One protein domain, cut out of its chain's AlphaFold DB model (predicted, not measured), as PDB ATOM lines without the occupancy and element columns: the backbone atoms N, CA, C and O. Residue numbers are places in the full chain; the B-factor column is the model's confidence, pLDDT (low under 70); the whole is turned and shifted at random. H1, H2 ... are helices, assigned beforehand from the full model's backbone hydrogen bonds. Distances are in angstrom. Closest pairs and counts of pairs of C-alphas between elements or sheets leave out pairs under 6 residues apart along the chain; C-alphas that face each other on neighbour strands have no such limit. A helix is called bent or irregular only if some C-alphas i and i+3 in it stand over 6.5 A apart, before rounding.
ATOM      1  N   ASN A  49      13.935 -36.673 -48.935       64.38
ATOM      2  CA  ASN A  49      13.320 -37.931 -48.536       64.38
ATOM      3  C   ASN A  49      13.924 -38.469 -47.225       64.38
ATOM      4  O   ASN A  49      15.066 -38.200 -46.862       64.38
ATOM      5  N   HIS A  50      13.139 -39.245 -46.483       66.94
ATOM      6  CA  HIS A  50      13.580 -39.892 -45.243       66.94
ATOM      7  C   HIS A  50      14.292 -41.236 -45.496       66.94
ATOM      8  O   HIS A  50      14.425 -42.039 -44.576       66.94
ATOM      9  N   ARG A  51      14.696 -41.520 -46.745       63.66
ATOM     10  CA  ARG A  51      15.236 -42.822 -47.179       63.66
ATOM     11  C   ARG A  51      16.649 -42.743 -47.777       63.66
ATOM     12  O   ARG A  51      17.315 -43.765 -47.831       63.66
ATOM     13  N   GLY A  52      17.139 -41.566 -48.157       68.38
ATOM     14  CA  GLY A  52      18.358 -41.386 -48.946       68.38
ATOM     15  C   GLY A  52      18.160 -41.596 -50.450       68.38
ATOM     16  O   GLY A  52      17.041 -41.650 -50.957       68.38
ATOM     17  N   SER A  53      19.267 -41.675 -51.185       76.31
ATOM     18  CA  SER A  53      19.264 -42.042 -52.603       76.31
ATOM     19  C   SER A  53      18.795 -43.480 -52.781       76.31
ATOM     20  O   SER A  53      19.324 -44.383 -52.135       76.31
ATOM     21  N   THR A  54      17.819 -43.692 -53.664       73.38
ATOM     22  CA  THR A  54      17.271 -45.022 -53.974       73.38
ATOM     23  C   THR A  54      18.295 -45.943 -54.625       73.38
ATOM     24  O   THR A  54      18.186 -47.157 -54.493       73.38
ATOM     25  N   ASP A  55      19.306 -45.366 -55.271       83.81
ATOM     26  CA  ASP A  55      20.308 -46.103 -56.044       83.81
ATOM     27  C   ASP A  55      21.596 -46.349 -55.237       83.81
ATOM     28  O   ASP A  55      22.581 -46.870 -55.759       83.81
ATOM     29  N   TYR A  56      21.623 -45.949 -53.958       89.88
ATOM     30  CA  TYR A  56      22.779 -46.168 -53.093       89.88
ATOM     31  C   TYR A  56      22.803 -47.600 -52.548       89.88
ATOM     32  O   TYR A  56      21.908 -48.014 -51.812       89.88
ATOM     33  N   ASP A  57      23.865 -48.347 -52.855       92.38
ATOM     34  CA  ASP A  57      24.080 -49.678 -52.286       92.38
ATOM     35  C   ASP A  57      24.568 -49.574 -50.833       92.38
ATOM     36  O   ASP A  57      25.725 -49.231 -50.560       92.38
ATOM     37  N   LEU A  58      23.675 -49.928 -49.906       92.88
ATOM     38  CA  LEU A  58      23.878 -49.874 -48.460       92.88
ATOM     39  C   LEU A  58      25.108 -50.663 -47.981       92.88
ATOM     40  O   LEU A  58      25.701 -50.304 -46.962       92.88
ATOM     41  N   LYS A  59      25.561 -51.678 -48.732       94.25
ATOM     42  CA  LYS A  59      26.790 -52.434 -48.417       94.25
ATOM     43  C   LYS A  59      28.040 -51.554 -48.415       94.25
ATOM     44  O   LYS A  59      29.027 -51.880 -47.757       94.25
ATOM     45  N   ASN A  60      28.003 -50.431 -49.130       96.44
ATOM     46  CA  ASN A  60      29.108 -49.484 -49.191       96.44
ATOM     47  C   ASN A  60      29.091 -48.464 -48.043       96.44
ATOM     48  O   ASN A  60      30.105 -47.796 -47.836       96.44
ATOM     49  N   LEU A  61      28.005 -48.383 -47.256       96.69
ATOM     50  CA  LEU A  61      27.795 -47.315 -46.274       96.69
ATOM     51  C   LEU A  61      28.970 -47.154 -45.316       96.69
ATOM     52  O   LEU A  61      29.504 -46.057 -45.146       96.69
ATOM     53  N   ASN A  62      29.397 -48.261 -44.714       97.38
ATOM     54  CA  ASN A  62      30.449 -48.252 -43.706       97.38
ATOM     55  C   ASN A  62      31.802 -47.861 -44.303       97.38
ATOM     56  O   ASN A  62      32.548 -47.099 -43.693       97.38
ATOM     57  N   ARG A  63      32.107 -48.353 -45.509       97.56
ATOM     58  CA  ARG A  63      33.349 -48.031 -46.222       97.56
ATOM     59  C   ARG A  63      33.389 -46.554 -46.604       97.56
ATOM     60  O   ARG A  63      34.367 -45.881 -46.295       97.56
ATOM     61  N   ASP A  64      32.341 -46.065 -47.257       97.81
ATOM     62  CA  ASP A  64      32.307 -44.708 -47.803       97.81
ATOM     63  C   ASP A  64      32.270 -43.664 -46.684       97.81
ATOM     64  O   ASP A  64      32.982 -42.662 -46.750       97.81
ATOM     65  N   THR A  65      31.507 -43.931 -45.617       98.06
ATOM     66  CA  THR A  65      31.469 -43.064 -44.431       98.06
ATOM     67  C   THR A  65      32.861 -42.930 -43.822       98.06
ATOM     68  O   THR A  65      33.340 -41.814 -43.642       98.06
ATOM     69  N   LEU A  66      33.547 -44.046 -43.558       97.38
ATOM     70  CA  LEU A  66      34.897 -44.014 -42.990       97.38
ATOM     71  C   LEU A  66      35.895 -43.315 -43.915       97.38
ATOM     72  O   LEU A  66      36.668 -42.492 -43.438       97.38
ATOM     73  N   ALA A  67      35.835 -43.565 -45.226       97.56
ATOM     74  CA  ALA A  67      36.715 -42.911 -46.193       97.56
ATOM     75  C   ALA A  67      36.579 -41.378 -46.161       97.56
ATOM     76  O   ALA A  67      37.583 -40.666 -46.188       97.56
ATOM     77  N   ILE A  68      35.350 -40.859 -46.045       97.19
ATOM     78  CA  ILE A  68      35.115 -39.417 -45.896       97.19
ATOM     79  C   ILE A  68      35.669 -38.920 -44.555       97.19
ATOM     80  O   ILE A  68      36.389 -37.921 -44.524       97.19
ATOM     81  N   LEU A  69      35.389 -39.614 -43.449       96.06
ATOM     82  CA  LEU A  69      35.864 -39.207 -42.121       96.06
ATOM     83  C   LEU A  69      37.397 -39.290 -41.986       96.06
ATOM     84  O   LEU A  69      37.983 -38.506 -41.244       96.06
ATOM     85  N   ASP A  70      38.068 -40.172 -42.724       93.44
ATOM     86  CA  ASP A  70      39.532 -40.291 -42.731       93.44
ATOM     87  C   ASP A  70      40.221 -39.277 -43.662       93.44
ATOM     88  O   ASP A  70      41.418 -39.027 -43.533       93.44
ATOM     89  N   SER A  71      39.474 -38.607 -44.545       91.12
ATOM     90  CA  SER A  71      40.008 -37.618 -45.498       91.12
ATOM     91  C   SER A  71      40.370 -36.251 -44.888       91.12
ATOM     92  O   SER A  71      40.532 -35.274 -45.613       91.12
ATOM     93  N   HIS A  72      40.499 -36.153 -43.558       86.00
ATOM     94  CA  HIS A  72      40.623 -34.883 -42.823       86.00
ATOM     95  C   HIS A  72      39.468 -33.907 -43.114       86.00
ATOM     96  O   HIS A  72      39.648 -32.689 -43.148       86.00
ATOM     97  N   ALA A  73      38.264 -34.450 -43.312       91.00
ATOM     98  CA  ALA A  73      37.073 -33.668 -43.605       91.00
ATOM     99  C   ALA A  73      36.808 -32.593 -42.525       91.00
ATOM    100  O   ALA A  73      36.899 -32.894 -41.324       91.00
ATOM    101  N   PRO A  74      36.427 -31.358 -42.919       94.44
ATOM    102  CA  PRO A  74      35.972 -30.330 -41.986       94.44
ATOM    103  C   PRO A  74      34.799 -30.817 -41.131       94.44
ATOM    104  O   PRO A  74      33.988 -31.625 -41.581       94.44
ATOM    105  N   VAL A  75      34.656 -30.279 -39.917       94.94
ATOM    106  CA  VAL A  75      33.626 -30.714 -38.951       94.94
ATOM    107  C   VAL A  75      32.216 -30.707 -39.552       94.94
ATOM    108  O   VAL A  75      31.487 -31.678 -39.380       94.94
ATOM    109  N   LEU A  76      31.850 -29.680 -40.326       95.56
ATOM    110  CA  LEU A  76      30.535 -29.617 -40.979       95.56
ATOM    111  C   LEU A  76      30.322 -30.757 -41.990       95.56
ATOM    112  O   LEU A  76      29.248 -31.352 -42.025       95.56
ATOM    113  N   VAL A  77      31.360 -31.127 -42.749       97.12
ATOM    114  CA  VAL A  77      31.319 -32.262 -43.689       97.12
ATOM    115  C   VAL A  77      31.161 -33.579 -42.938       97.12
ATOM    116  O   VAL A  77      30.387 -34.436 -43.361       97.12
ATOM    117  N   ARG A  78      31.843 -33.739 -41.799       97.56
ATOM    118  CA  ARG A  78      31.696 -34.918 -40.931       97.56
ATOM    119  C   ARG A  78      30.267 -35.047 -40.408       97.56
ATOM    120  O   ARG A  78      29.669 -36.108 -40.545       97.56
ATOM    121  N   MET A  79      29.709 -33.957 -39.879       97.06
ATOM    122  CA  MET A  79      28.337 -33.919 -39.367       97.06
ATOM    123  C   MET A  79      27.321 -34.262 -40.459       97.06
ATOM    124  O   MET A  79      26.488 -35.140 -40.257       97.06
ATOM    125  N   GLU A  80      27.425 -33.640 -41.638       96.12
ATOM    126  CA  GLU A  80      26.523 -33.926 -42.761       96.12
ATOM    127  C   GLU A  80      26.651 -35.377 -43.247       96.12
ATOM    128  O   GLU A  80      25.652 -36.035 -43.542       96.12
ATOM    129  N   THR A  81      27.874 -35.910 -43.269       97.25
ATOM    130  CA  THR A  81      28.138 -37.308 -43.633       97.25
ATOM    131  C   THR A  81      27.486 -38.270 -42.649       97.25
ATOM    132  O   THR A  81      26.783 -39.182 -43.071       97.25
ATOM    133  N   LEU A  82      27.652 -38.049 -41.343       97.56
ATOM    134  CA  LEU A  82      27.050 -38.884 -40.300       97.56
ATOM    135  C   LEU A  82      25.522 -38.752 -40.256       97.56
ATOM    136  O   LEU A  82      24.824 -39.734 -39.987       97.56
ATOM    137  N   ARG A  83      24.989 -37.568 -40.577       95.25
ATOM    138  CA  ARG A  83      23.551 -37.345 -40.747       95.25
ATOM    139  C   ARG A  83      22.992 -38.206 -41.880       95.25
ATOM    140  O   ARG A  83      22.063 -38.980 -41.656       95.25
ATOM    141  N   ARG A  84      23.584 -38.123 -43.079       95.12
ATOM    142  CA  ARG A  84      23.201 -38.960 -44.234       95.12
ATOM    143  C   ARG A  84      23.383 -40.442 -43.931       95.12
ATOM    144  O   ARG A  84      22.495 -41.236 -44.235       95.12
ATOM    145  N   ALA A  85      24.486 -40.803 -43.277       96.00
ATOM    146  CA  ALA A  85      24.769 -42.181 -42.912       96.00
ATOM    147  C   ALA A  85      23.710 -42.749 -41.969       96.00
ATOM    148  O   ALA A  85      23.275 -43.877 -42.156       96.00
ATOM    149  N   THR A  86      23.228 -41.949 -41.019       94.69
ATOM    150  CA  THR A  86      22.138 -42.342 -40.120       94.69
ATOM    151  C   THR A  86      20.847 -42.643 -40.871       94.69
ATOM    152  O   THR A  86      20.151 -43.606 -40.545       94.69
ATOM    153  N   ILE A  87      20.541 -41.859 -41.907       92.12
ATOM    154  CA  ILE A  87      19.337 -42.073 -42.708       92.12
ATOM    155  C   ILE A  87      19.418 -43.390 -43.485       92.12
ATOM    156  O   ILE A  87      18.462 -44.164 -43.456       92.12
ATOM    157  N   TYR A  88      20.567 -43.684 -44.099       93.31
ATOM    158  CA  TYR A  88      20.806 -44.973 -44.753       93.31
ATOM    159  C   TYR A  88      20.820 -46.141 -43.762       93.31
ATOM    160  O   TYR A  88      20.175 -47.159 -43.994       93.31
ATOM    161  N   ALA A  89      21.507 -45.985 -42.630       93.12
ATOM    162  CA  ALA A  89      21.692 -47.026 -41.624       93.12
ATOM    163  C   ALA A  89      20.371 -47.530 -41.031       93.12
ATOM    164  O   ALA A  89      20.267 -48.703 -40.687       93.12
ATOM    165  N   ARG A  90      19.332 -46.687 -40.955       90.69
ATOM    166  CA  ARG A  90      18.006 -47.114 -40.480       90.69
ATOM    167  C   ARG A  90      17.395 -48.250 -41.313       90.69
ATOM    168  O   ARG A  90      16.543 -48.974 -40.811       90.69
ATOM    169  N   GLN A  91      17.817 -48.415 -42.566       90.19
ATOM    170  CA  GLN A  91      17.309 -49.469 -43.445       90.19
ATOM    171  C   GLN A  91      17.811 -50.870 -43.060       90.19
ATOM    172  O   GLN A  91      17.133 -51.850 -43.357       90.19
ATOM    173  N   ASP A  92      18.969 -50.973 -42.397       91.75
ATOM    174  CA  ASP A  92      19.555 -52.245 -41.966       91.75
ATOM    175  C   ASP A  92      20.232 -52.096 -40.586       91.75
ATOM    176  O   ASP A  92      21.318 -51.510 -40.475       91.75
ATOM    177  N   PRO A  93      19.639 -52.669 -39.520       91.44
ATOM    178  CA  PRO A  93      20.203 -52.623 -38.174       91.44
ATOM    179  C   PRO A  93      21.623 -53.199 -38.052       91.44
ATOM    180  O   PRO A  93      22.378 -52.759 -37.180       91.44
ATOM    181  N   GLN A  94      22.010 -54.166 -38.897       93.50
ATOM    182  CA  GLN A  94      23.366 -54.725 -38.884       93.50
ATOM    183  C   GLN A  94      24.374 -53.712 -39.410       93.50
ATOM    184  O   GLN A  94      25.407 -53.496 -38.776       93.50
ATOM    185  N   VAL A  95      24.041 -53.030 -40.507       95.31
ATOM    186  CA  VAL A  95      24.871 -51.950 -41.051       95.31
ATOM    187  C   VAL A  95      24.990 -50.817 -40.031       95.31
ATOM    188  O   VAL A  95      26.097 -50.337 -39.779       95.31
ATOM    189  N   ALA A  96      23.888 -50.447 -39.370       95.31
ATOM    190  CA  ALA A  96      23.892 -49.413 -38.339       95.31
ATOM    191  C   ALA A  96      24.799 -49.760 -37.147       95.31
ATOM    192  O   ALA A  96      25.576 -48.913 -36.685       95.31
ATOM    193  N   LYS A  97      24.718 -51.008 -36.665       95.94
ATOM    194  CA  LYS A  97      25.560 -51.540 -35.587       95.94
ATOM    195  C   LYS A  97      27.026 -51.611 -35.992       95.94
ATOM    196  O   LYS A  97      27.903 -51.249 -35.206       95.94
ATOM    197  N   GLU A  98      27.301 -52.066 -37.205       97.31
ATOM    198  CA  GLU A  98      28.661 -52.133 -37.716       97.31
ATOM    199  C   GLU A  98      29.278 -50.732 -37.825       97.31
ATOM    200  O   GLU A  98      30.416 -50.546 -37.390       97.31
ATOM    201  N   LEU A  99      28.530 -49.735 -38.313       98.25
ATOM    202  CA  LEU A  99      29.023 -48.364 -38.445       98.25
ATOM    203  C   LEU A  99      29.498 -47.793 -37.104       98.25
ATOM    204  O   LEU A  99      30.646 -47.361 -36.991       98.25
ATOM    205  N   ILE A 100      28.641 -47.825 -36.075       97.69
ATOM    206  CA  ILE A 100      28.994 -47.275 -34.756       97.69
ATOM    207  C   ILE A 100      30.161 -48.051 -34.128       97.69
ATOM    208  O   ILE A 100      31.083 -47.434 -33.596       97.69
ATOM    209  N   THR A 101      30.195 -49.378 -34.293       97.75
ATOM    210  CA  THR A 101      31.295 -50.225 -33.798       97.75
ATOM    211  C   THR A 101      32.623 -49.857 -34.463       97.75
ATOM    212  O   THR A 101      33.646 -49.729 -33.789       97.75
ATOM    213  N   ARG A 102      32.628 -49.640 -35.786       97.69
ATOM    214  CA  ARG A 102      33.836 -49.240 -36.521       97.69
ATOM    215  C   ARG A 102      34.318 -47.845 -36.118       97.69
ATOM    216  O   ARG A 102      35.526 -47.659 -35.985       97.69
ATOM    217  N   LEU A 103      33.417 -46.892 -35.869       97.56
ATOM    218  CA  LEU A 103      33.804 -45.570 -35.357       97.56
ATOM    219  C   LEU A 103      34.383 -45.644 -33.939       97.56
ATOM    220  O   LEU A 103      35.391 -44.997 -33.663       97.56
ATOM    221  N   GLN A 104      33.812 -46.472 -33.059       96.50
ATOM    222  CA  GLN A 104      34.375 -46.704 -31.724       96.50
ATOM    223  C   GLN A 104      35.774 -47.320 -31.808       96.50
ATOM    224  O   GLN A 104      36.692 -46.852 -31.137       96.50
ATOM    225  N   ALA A 105      35.965 -48.325 -32.668       95.75
ATOM    226  CA  ALA A 105      37.274 -48.934 -32.893       95.75
ATOM    227  C   ALA A 105      38.287 -47.924 -33.462       95.75
ATOM    228  O   ALA A 105      39.440 -47.896 -33.027       95.75
ATOM    229  N   ARG A 106      37.853 -47.063 -34.393       93.88
ATOM    230  CA  ARG A 106      38.655 -45.960 -34.945       93.88
ATOM    231  C   ARG A 106      39.114 -45.000 -33.843       93.88
ATOM    232  O   ARG A 106      40.306 -44.709 -33.764       93.88
ATOM    233  N   ALA A 107      38.201 -44.564 -32.975       93.38
ATOM    234  CA  ALA A 107      38.518 -43.672 -31.861       93.38
ATOM    235  C   ALA A 107      39.463 -44.335 -30.843       93.38
ATOM    236  O   ALA A 107      40.526 -43.788 -30.547       93.38
ATOM    237  N   ALA A 108      39.159 -45.561 -30.410       92.50
ATOM    238  CA  ALA A 108      39.983 -46.304 -29.454       92.50
ATOM    239  C   ALA A 108      41.406 -46.583 -29.973       92.50
ATOM    240  O   ALA A 108      42.375 -46.514 -29.215       92.50
ATOM    241  N   LYS A 109      41.571 -46.853 -31.277       89.62
ATOM    242  CA  LYS A 109      42.892 -47.055 -31.894       89.62
ATOM    243  C   LYS A 109      43.787 -45.818 -31.762       89.62
ATOM    244  O   LYS A 109      44.997 -45.964 -31.582       89.62
ATOM    245  N   SER A 110      43.209 -44.618 -31.841       80.69
ATOM    246  CA  SER A 110      43.951 -43.358 -31.699       80.69
ATOM    247  C   SER A 110      44.495 -43.163 -30.275       80.69
ATOM    248  O   SER A 110      45.652 -42.769 -30.097       80.69
ATOM    249  N   ASP A 111      43.715 -43.562 -29.266       79.19
ATOM    250  CA  ASP A 111      44.113 -43.498 -27.858       79.19
ATOM    251  C   ASP A 111      45.260 -44.472 -27.557       79.19
ATOM    252  O   ASP A 111      46.266 -44.088 -26.957       79.19
ATOM    253  N   VAL A 112      45.162 -45.715 -28.050       78.25
ATOM    254  CA  VAL A 112      46.222 -46.731 -27.901       78.25
ATOM    255  C   VAL A 112      47.530 -46.273 -28.554       78.25
ATOM    256  O   VAL A 112      48.609 -46.501 -28.010       78.25
ATOM    257  N   ALA A 113      47.450 -45.567 -29.684       75.69
ATOM    258  CA  ALA A 113      48.615 -45.001 -30.360       75.69
ATOM    259  C   ALA A 113      49.210 -43.763 -29.651       75.69
ATOM    260  O   ALA A 113      50.154 -43.167 -30.174       75.69
ATOM    261  N   ARG A 114      48.665 -43.357 -28.489       76.50
ATOM    262  CA  ARG A 114      48.997 -42.118 -27.754       76.50
ATOM    263  C   ARG A 114      48.887 -40.859 -28.616       76.50
ATOM    264  O   ARG A 114      49.604 -39.881 -28.412       76.50
ATOM    265  N   ARG A 115      47.979 -40.892 -29.589       74.94
ATOM    266  CA  ARG A 115      47.635 -39.770 -30.464       74.94
ATOM    267  C   ARG A 115      46.116 -39.638 -30.459       74.94
ATOM    268  O   ARG A 115      45.500 -39.909 -31.488       74.94
ATOM    269  N   PRO A 116      45.517 -39.307 -29.300       76.31
ATOM    270  CA  PRO A 116      44.069 -39.268 -29.165       76.31
ATOM    271  C   PRO A 116      43.494 -38.324 -30.221       76.31
ATOM    272  O   PRO A 116      43.886 -37.157 -30.279       76.31
ATOM    273  N   ASP A 117      42.615 -38.843 -31.078       85.06
ATOM    274  CA  ASP A 117      41.971 -38.098 -32.159       85.06
ATOM    275  C   ASP A 117      40.626 -37.565 -31.657       85.06
ATOM    276  O   ASP A 117      39.622 -38.281 -31.600       85.06
ATOM    277  N   GLY A 118      40.603 -36.280 -31.289       91.62
ATOM    278  CA  GLY A 118      39.376 -35.613 -30.861       91.62
ATOM    279  C   GLY A 118      38.260 -35.705 -31.905       91.62
ATOM    280  O   GLY A 118      37.102 -35.880 -31.536       91.62
ATOM    281  N   LEU A 119      38.578 -35.676 -33.204       93.69
ATOM    282  CA  LEU A 119      37.558 -35.801 -34.248       93.69
ATOM    283  C   LEU A 119      36.994 -37.224 -34.335       93.69
ATOM    284  O   LEU A 119      35.811 -37.377 -34.616       93.69
ATOM    285  N   ALA A 120      37.780 -38.256 -34.017       94.94
ATOM    286  CA  ALA A 120      37.262 -39.622 -33.932       94.94
ATOM    287  C   ALA A 120      36.229 -39.786 -32.816       94.94
ATOM    288  O   ALA A 120      35.169 -40.371 -33.035       94.94
ATOM    289  N   TRP A 121      36.500 -39.225 -31.636       95.44
ATOM    290  CA  TRP A 121      35.535 -39.229 -30.537       95.44
ATOM    291  C   TRP A 121      34.308 -38.359 -30.823       95.44
ATOM    292  O   TRP A 121      33.197 -38.712 -30.419       95.44
ATOM    293  N   PHE A 122      34.486 -37.263 -31.569       96.75
ATOM    294  CA  PHE A 122      33.381 -36.441 -32.051       96.75
ATOM    295  C   PHE A 122      32.444 -37.242 -32.961       96.75
ATOM    296  O   PHE A 122      31.234 -37.202 -32.751       96.75
ATOM    297  N   ASP A 123      32.985 -38.005 -33.916       97.56
ATOM    298  CA  ASP A 123      32.174 -38.789 -34.855       97.56
ATOM    299  C   ASP A 123      31.291 -39.815 -34.139       97.56
ATOM    300  O   ASP A 123      30.105 -39.939 -34.445       97.56
ATOM    301  N   VAL A 124      31.860 -40.532 -33.158       97.81
ATOM    302  CA  VAL A 124      31.117 -41.509 -32.346       97.81
ATOM    303  C   VAL A 124      29.992 -40.811 -31.587       97.81
ATOM    304  O   VAL A 124      28.854 -41.280 -31.596       97.81
ATOM    305  N   GLY A 125      30.300 -39.681 -30.941       97.19
ATOM    306  CA  GLY A 125      29.323 -38.927 -30.164       97.19
ATOM    307  C   GLY A 125      28.186 -38.375 -31.021       97.19
ATOM    308  O   GLY A 125      27.018 -38.532 -30.667       97.19
ATOM    309  N   TYR A 126      28.514 -37.800 -32.179       97.31
ATOM    310  CA  TYR A 126      27.524 -37.276 -33.115       97.31
ATOM    311  C   TYR A 126      26.625 -38.391 -33.667       97.31
ATOM    312  O   TYR A 126      25.403 -38.248 -33.648       97.31
ATOM    313  N   LEU A 127      27.203 -39.522 -34.099       97.62
ATOM    314  CA  LEU A 127      26.422 -40.652 -34.614       97.62
ATOM    315  C   LEU A 127      25.505 -41.255 -33.542       97.62
ATOM    316  O   LEU A 127      24.364 -41.606 -33.836       97.62
ATOM    317  N   ALA A 128      25.971 -41.342 -32.293       97.12
ATOM    318  CA  ALA A 128      25.167 -41.853 -31.190       97.12
ATOM    319  C   ALA A 128      23.908 -41.003 -30.947       97.12
ATOM    320  O   ALA A 128      22.812 -41.550 -30.803       97.12
ATOM    321  N   GLU A 129      24.038 -39.673 -30.946       95.38
ATOM    322  CA  GLU A 129      22.887 -38.773 -30.800       95.38
ATOM    323  C   GLU A 129      21.992 -38.766 -32.047       95.38
ATOM    324  O   GLU A 129      20.765 -38.743 -31.929       95.38
ATOM    325  N   ALA A 130      22.578 -38.883 -33.242       94.88
ATOM    326  CA  ALA A 130      21.836 -39.035 -34.490       94.88
ATOM    327  C   ALA A 130      20.958 -40.304 -34.478       94.88
ATOM    328  O   ALA A 130      19.765 -40.239 -34.784       94.88
ATOM    329  N   TYR A 131      21.498 -41.447 -34.038       94.94
ATOM    330  CA  TYR A 131      20.740 -42.695 -33.893       94.94
ATOM    331  C   TYR A 131      19.625 -42.588 -32.851       94.94
ATOM    332  O   TYR A 131      18.519 -43.062 -33.101       94.94
ATOM    333  N   LYS A 132      19.868 -41.928 -31.710       91.62
ATOM    334  CA  LYS A 132      18.821 -41.692 -30.696       91.62
ATOM    335  C   LYS A 132      17.637 -40.896 -31.239       91.62
ATOM    336  O   LYS A 132      16.516 -41.126 -30.799       91.62
ATOM    337  N   GLN A 133      17.878 -39.973 -32.169       89.62
ATOM    338  CA  GLN A 133      16.816 -39.177 -32.787       89.62
ATOM    339  C   GLN A 133      16.117 -39.900 -33.944       89.62
ATOM    340  O   GLN A 133      14.931 -39.665 -34.167       89.62
ATOM    341  N   TRP A 134      16.837 -40.736 -34.699       89.50
ATOM    342  CA  TRP A 134      16.325 -41.300 -35.950       89.50
ATOM    343  C   TRP A 134      15.729 -42.700 -35.847       89.50
ATOM    344  O   TRP A 134      14.820 -43.028 -36.614       89.50
ATOM    345  N   MET A 135      16.247 -43.534 -34.942       85.94
ATOM    346  CA  MET A 135      15.746 -44.898 -34.771       85.94
ATOM    347  C   MET A 135      14.338 -44.848 -34.168       85.94
ATOM    348  O   MET A 135      14.061 -44.059 -33.259       85.94
ATOM    349  N   GLY A 136      13.422 -45.649 -34.713       76.44
ATOM    350  CA  GLY A 136      12.019 -45.627 -34.310       76.44
ATOM    351  C   GLY A 136      11.818 -46.041 -32.850       76.44
ATOM    352  O   GLY A 136      12.605 -46.788 -32.270       76.44
ATOM    353  N   LYS A 137      10.722 -45.581 -32.236       75.25
ATOM    354  CA  LYS A 137      10.332 -46.043 -30.896       75.25
ATOM    355  C   LYS A 137      10.130 -47.562 -30.917       75.25
ATOM    356  O   LYS A 137       9.285 -48.051 -31.657       75.25
ATOM    357  N   GLY A 138      10.884 -48.284 -30.088       74.25
ATOM    358  CA  GLY A 138      10.846 -49.750 -30.017       74.25
ATOM    359  C   GLY A 138      11.773 -50.469 -31.005       74.25
ATOM    360  O   GLY A 138      11.907 -51.686 -30.913       74.25
ATOM    361  N   GLU A 139      12.452 -49.748 -31.903       80.88
ATOM    362  CA  GLU A 139      13.525 -50.311 -32.727       80.88
ATOM    363  C   GLU A 139      14.823 -50.405 -31.893       80.88
ATOM    364  O   GLU A 139      15.109 -49.502 -31.094       80.88
ATOM    365  N   PRO A 140      15.640 -51.466 -32.047       83.06
ATOM    366  CA  PRO A 140      16.937 -51.546 -31.386       83.06
ATOM    367  C   PRO A 140      17.836 -50.379 -31.812       83.06
ATOM    368  O   PRO A 140      18.274 -50.313 -32.957       83.06
ATOM    369  N   ASN A 141      18.137 -49.467 -30.886       89.25
ATOM    370  CA  ASN A 141      19.104 -48.402 -31.128       89.25
ATOM    371  C   ASN A 141      20.531 -48.958 -30.950       89.25
ATOM    372  O   ASN A 141      20.899 -49.298 -29.822       89.25
ATOM    373  N   PRO A 142      21.370 -49.006 -32.001       91.38
ATOM    374  CA  PRO A 142      22.729 -49.535 -31.889       91.38
ATOM    375  C   PRO A 142      23.647 -48.710 -30.977       91.38
ATOM    376  O   PRO A 142      24.674 -49.210 -30.535       91.38
ATOM    377  N   ALA A 143      23.279 -47.459 -30.691       91.75
ATOM    378  CA  ALA A 143      23.978 -46.577 -29.763       91.75
ATOM    379  C   ALA A 143      23.392 -46.610 -28.336       91.75
ATOM    380  O   ALA A 143      23.710 -45.744 -27.517       91.75
ATOM    381  N   ALA A 144      22.518 -47.574 -28.017       89.88
ATOM    382  CA  ALA A 144      22.004 -47.748 -26.663       89.88
ATOM    383  C   ALA A 144      23.161 -47.908 -25.658       89.88
ATOM    384  O   ALA A 144      24.072 -48.707 -25.860       89.88
ATOM    385  N   GLY A 145      23.127 -47.123 -24.579       89.94
ATOM    386  CA  GLY A 145      24.185 -47.091 -23.564       89.94
ATOM    387  C   GLY A 145      25.346 -46.132 -23.858       89.94
ATOM    388  O   GLY A 145      26.166 -45.911 -22.972       89.94
ATOM    389  N   LEU A 146      25.407 -45.512 -25.043       94.00
ATOM    390  CA  LEU A 146      26.379 -44.453 -25.326       94.00
ATOM    391  C   LEU A 146      25.840 -43.083 -24.905       94.00
ATOM    392  O   LEU A 146      24.743 -42.674 -25.292       94.00
ATOM    393  N   ASP A 147      26.644 -42.334 -24.155       95.06
ATOM    394  CA  ASP A 147      26.419 -40.912 -23.895       95.06
ATOM    395  C   ASP A 147      27.167 -40.080 -24.947       95.06
ATOM    396  O   ASP A 147      28.331 -39.714 -24.768       95.06
ATOM    397  N   GLY A 148      26.506 -39.812 -26.078       94.69
ATOM    398  CA  GLY A 148      27.110 -39.104 -27.200       94.69
ATOM    399  C   GLY A 148      27.487 -37.664 -26.859       94.69
ATOM    400  O   GLY A 148      28.538 -37.192 -27.292       94.69
ATOM    401  N   TYR A 149      26.716 -36.992 -26.002       93.81
ATOM    402  CA  TYR A 149      27.072 -35.661 -25.509       93.81
ATOM    403  C   TYR A 149      28.381 -35.674 -24.708       93.81
ATOM    404  O   TYR A 149      29.260 -34.836 -24.935       93.81
ATOM    405  N   SER A 150      28.561 -36.641 -23.805       95.62
ATOM    406  CA  SER A 150      29.822 -36.775 -23.070       95.62
ATOM    407  C   SER A 150      31.005 -37.113 -23.983       95.62
ATOM    408  O   SER A 150      32.090 -36.568 -23.774       95.62
ATOM    409  N   LEU A 151      30.801 -37.909 -25.039       96.00
ATOM    410  CA  LEU A 151      31.834 -38.168 -26.051       96.00
ATOM    411  C   LEU A 151      32.222 -36.902 -26.833       96.00
ATOM    412  O   LEU A 151      33.408 -36.646 -27.035       96.00
ATOM    413  N   VAL A 152      31.252 -36.056 -27.199       95.12
ATOM    414  CA  VAL A 152      31.528 -34.759 -27.845       95.12
ATOM    415  C   VAL A 152      32.267 -33.810 -26.895       95.12
ATOM    416  O   VAL A 152      33.216 -33.140 -27.305       95.12
ATOM    417  N   ARG A 153      31.904 -33.772 -25.606       94.69
ATOM    418  CA  ARG A 153      32.663 -32.993 -24.608       94.69
ATOM    419  C   ARG A 153      34.107 -33.478 -24.484       94.69
ATOM    420  O   ARG A 153      35.015 -32.648 -24.414       94.69
ATOM    421  N   ASN A 154      34.322 -34.794 -24.503       92.75
ATOM    422  CA  ASN A 154      35.663 -35.373 -24.511       92.75
ATOM    423  C   ASN A 154      36.451 -34.940 -25.759       92.75
ATOM    424  O   ASN A 154      37.562 -34.429 -25.641       92.75
ATOM    425  N   ALA A 155      35.847 -35.039 -26.943       94.06
ATOM    426  CA  ALA A 155      36.445 -34.592 -28.199       94.06
ATOM    427  C   ALA A 155      36.902 -33.123 -28.172       94.06
ATOM    428  O   ALA A 155      38.013 -32.810 -28.599       94.06
ATOM    429  N   ILE A 156      36.081 -32.222 -27.622       92.38
ATOM    430  CA  ILE A 156      36.436 -30.802 -27.464       92.38
ATOM    431  C   ILE A 156      37.635 -30.636 -26.520       92.38
ATOM    432  O   ILE A 156      38.530 -29.832 -26.797       92.38
ATOM    433  N   SER A 157      37.669 -31.393 -25.419       91.06
ATOM    434  CA  SER A 157      38.798 -31.397 -24.482       91.06
ATOM    435  C   SER A 157      40.096 -31.826 -25.175       91.06
ATOM    436  O   SER A 157      41.102 -31.115 -25.109       91.06
ATOM    437  N   LEU A 158      40.051 -32.928 -25.929       89.00
ATOM    438  CA  LEU A 158      41.187 -33.442 -26.697       89.00
ATOM    439  C   LEU A 158      41.658 -32.449 -27.765       89.00
ATOM    440  O   LEU A 158      42.853 -32.169 -27.854       89.00
ATOM    441  N   GLY A 159      40.734 -31.851 -28.519       83.69
ATOM    442  CA  GLY A 159      41.061 -30.845 -29.534       83.69
ATOM    443  C   GLY A 159      41.718 -29.592 -28.946       83.69
ATOM    444  O   GLY A 159      42.612 -29.006 -29.560       83.69
ATOM    445  N   ARG A 160      41.332 -29.198 -27.724       82.94
ATOM    446  CA  ARG A 160      42.002 -28.114 -26.995       82.94
ATOM    447  C   ARG A 160      43.448 -28.490 -26.666       82.94
ATOM    448  O   ARG A 160      44.336 -27.686 -26.924       82.94
ATOM    449  N   ILE A 161      43.688 -29.696 -26.151       75.06
ATOM    450  CA  ILE A 161      45.035 -30.192 -25.814       75.06
ATOM    451  C   ILE A 161      45.925 -30.275 -27.064       75.06
ATOM    452  O   ILE A 161      47.057 -29.801 -27.043       75.06
ATOM    453  N   GLN A 162      45.411 -30.810 -28.176       75.31
ATOM    454  CA  GLN A 162      46.147 -30.895 -29.445       75.31
ATOM    455  C   GLN A 162      46.567 -29.511 -29.970       75.31
ATOM    456  O   GLN A 162      47.684 -29.339 -30.463       75.31
ATOM    457  N   ARG A 163      45.692 -28.505 -29.835       76.75
ATOM    458  CA  ARG A 163      46.005 -27.122 -30.214       76.75
ATOM    459  C   ARG A 163      47.116 -26.528 -29.345       76.75
ATOM    460  O   ARG A 163      48.017 -25.908 -29.889       76.75
ATOM    461  N   TRP A 164      47.086 -26.757 -28.032       70.88
ATOM    462  CA  TRP A 164      48.160 -26.313 -27.138       70.88
ATOM    463  C   TRP A 164      49.501 -26.977 -27.472       70.88
ATOM    464  O   TRP A 164      50.516 -26.296 -27.568       70.88
ATOM    465  N   ASN A 165      49.505 -28.288 -27.725       70.88
ATOM    466  CA  ASN A 165      50.731 -29.024 -28.043       70.88
ATOM    467  C   ASN A 165      51.346 -28.625 -29.395       70.88
ATOM    468  O   ASN A 165      52.554 -28.728 -29.557       70.88
ATOM    469  N   SER A 166      50.541 -28.166 -30.359       72.00
ATOM    470  CA  SER A 166      51.030 -27.688 -31.666       72.00
ATOM    471  C   SER A 166      51.580 -26.257 -31.640       72.00
ATOM    472  O   SER A 166      52.114 -25.795 -32.643       72.00
ATOM    473  N   GLN A 167      51.455 -25.557 -30.509       71.69
ATOM    474  CA  GLN A 167      51.952 -24.194 -30.300       71.69
ATOM    475  C   GLN A 167      53.244 -24.146 -29.467       71.69
ATOM    476  O   GLN A 167      53.797 -23.064 -29.275       71.69
TER     477      GLN A 167
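AT A GLANCE: This is residues 49 to 167 of the 169 residues of an uncharacterized protein of Acidobacteria bacterium (UniProt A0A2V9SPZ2). Four helices, H1 to H4, make a small up-and-down bundle, each running against the one before it, and a fifth, H5, packs along H4 on the side away from H1. H4 lies nearest the middle and touches H2, H3 and H5, while H2 and H3 sit across the bundle from each other, meeting only at the corner by their link, and H1 touches them both. The printed part has 119 residues with five named helices in the order H1 H2 H3 H4 H5 and no named strand; the class is all helix. The whole is compact, with a radius of gyration of the C-alphas of 14.4 A, and elongated, spanning 47 by 28 by 23 A.

HOW THE PARTS SIT: Begin with the longest helix, H3, residues 93 to 112. It touches H4, residues 118 to 134, in a hairpin at a shallow tilt of 22 degrees, opposite ways; look at the closest C-alphas, those of Ala 107 and Ala 120, 4.7 A apart. With residues 95 to 103 alone, H3 touches H1, residues 58 to 70, the same way at a shallow tilt of 23 degrees, with the C-alphas of Asn 62 and Leu 99 closest at 5.5 A. H1 forms a hairpin with H2, residues 75 to 89, where the closest C-alphas, of Leu 69 and Arg 78, are 6.1 A apart. H2 and H3 only just touch, with 3 pairs of C-alphas within 8 A, and touch only at the corner, closest at Ala 89 and Ala 96, 4.6 A. H2 touches H4 at a steep tilt of 40 degrees, the same way, with the C-alphas of Leu 82 and Leu 127 closest at 6.0 A. H5, residues 148 to 165, touches H4 in a hairpin at a shallow tilt of 18 degrees; the C-alphas of Gly 125 and Gly 148 are closest, at 3.7 A. H5 is apart from H1, H2 and H3, while H1 and H4 are near each other. In H2, H3, H4 and H5 every O i to N i+4 pair is within hydrogen-bond range; in H1 7 of 9 are.

IN THESE COORDINATES: Find C-alpha 93 at (20.203, -52.623, -38.174); from there H3 runs 28.6 A to C-alpha 112. H1 begins at C-alpha 58, at (23.878, -49.874, -48.460), and spans 19.2 A; it is irregular, with C-alphas 59 and 62 7.3 A apart. H2 spans 20.4 A and H4 24.3 A. H5 runs 25.7 A and ends at C-alpha 165, at (50.731, -29.024, -28.043).

THE WHOLE: Look for the two C-alphas farthest apart at Gly 138 and Gln 167, 48.4 A. The printed part has no cut. The link from H4 to H5, residues 135 to 147, is long; the other three are tight. Mean pLDDT of the printed part is 89.8, and residues 49 to 52 are under 70.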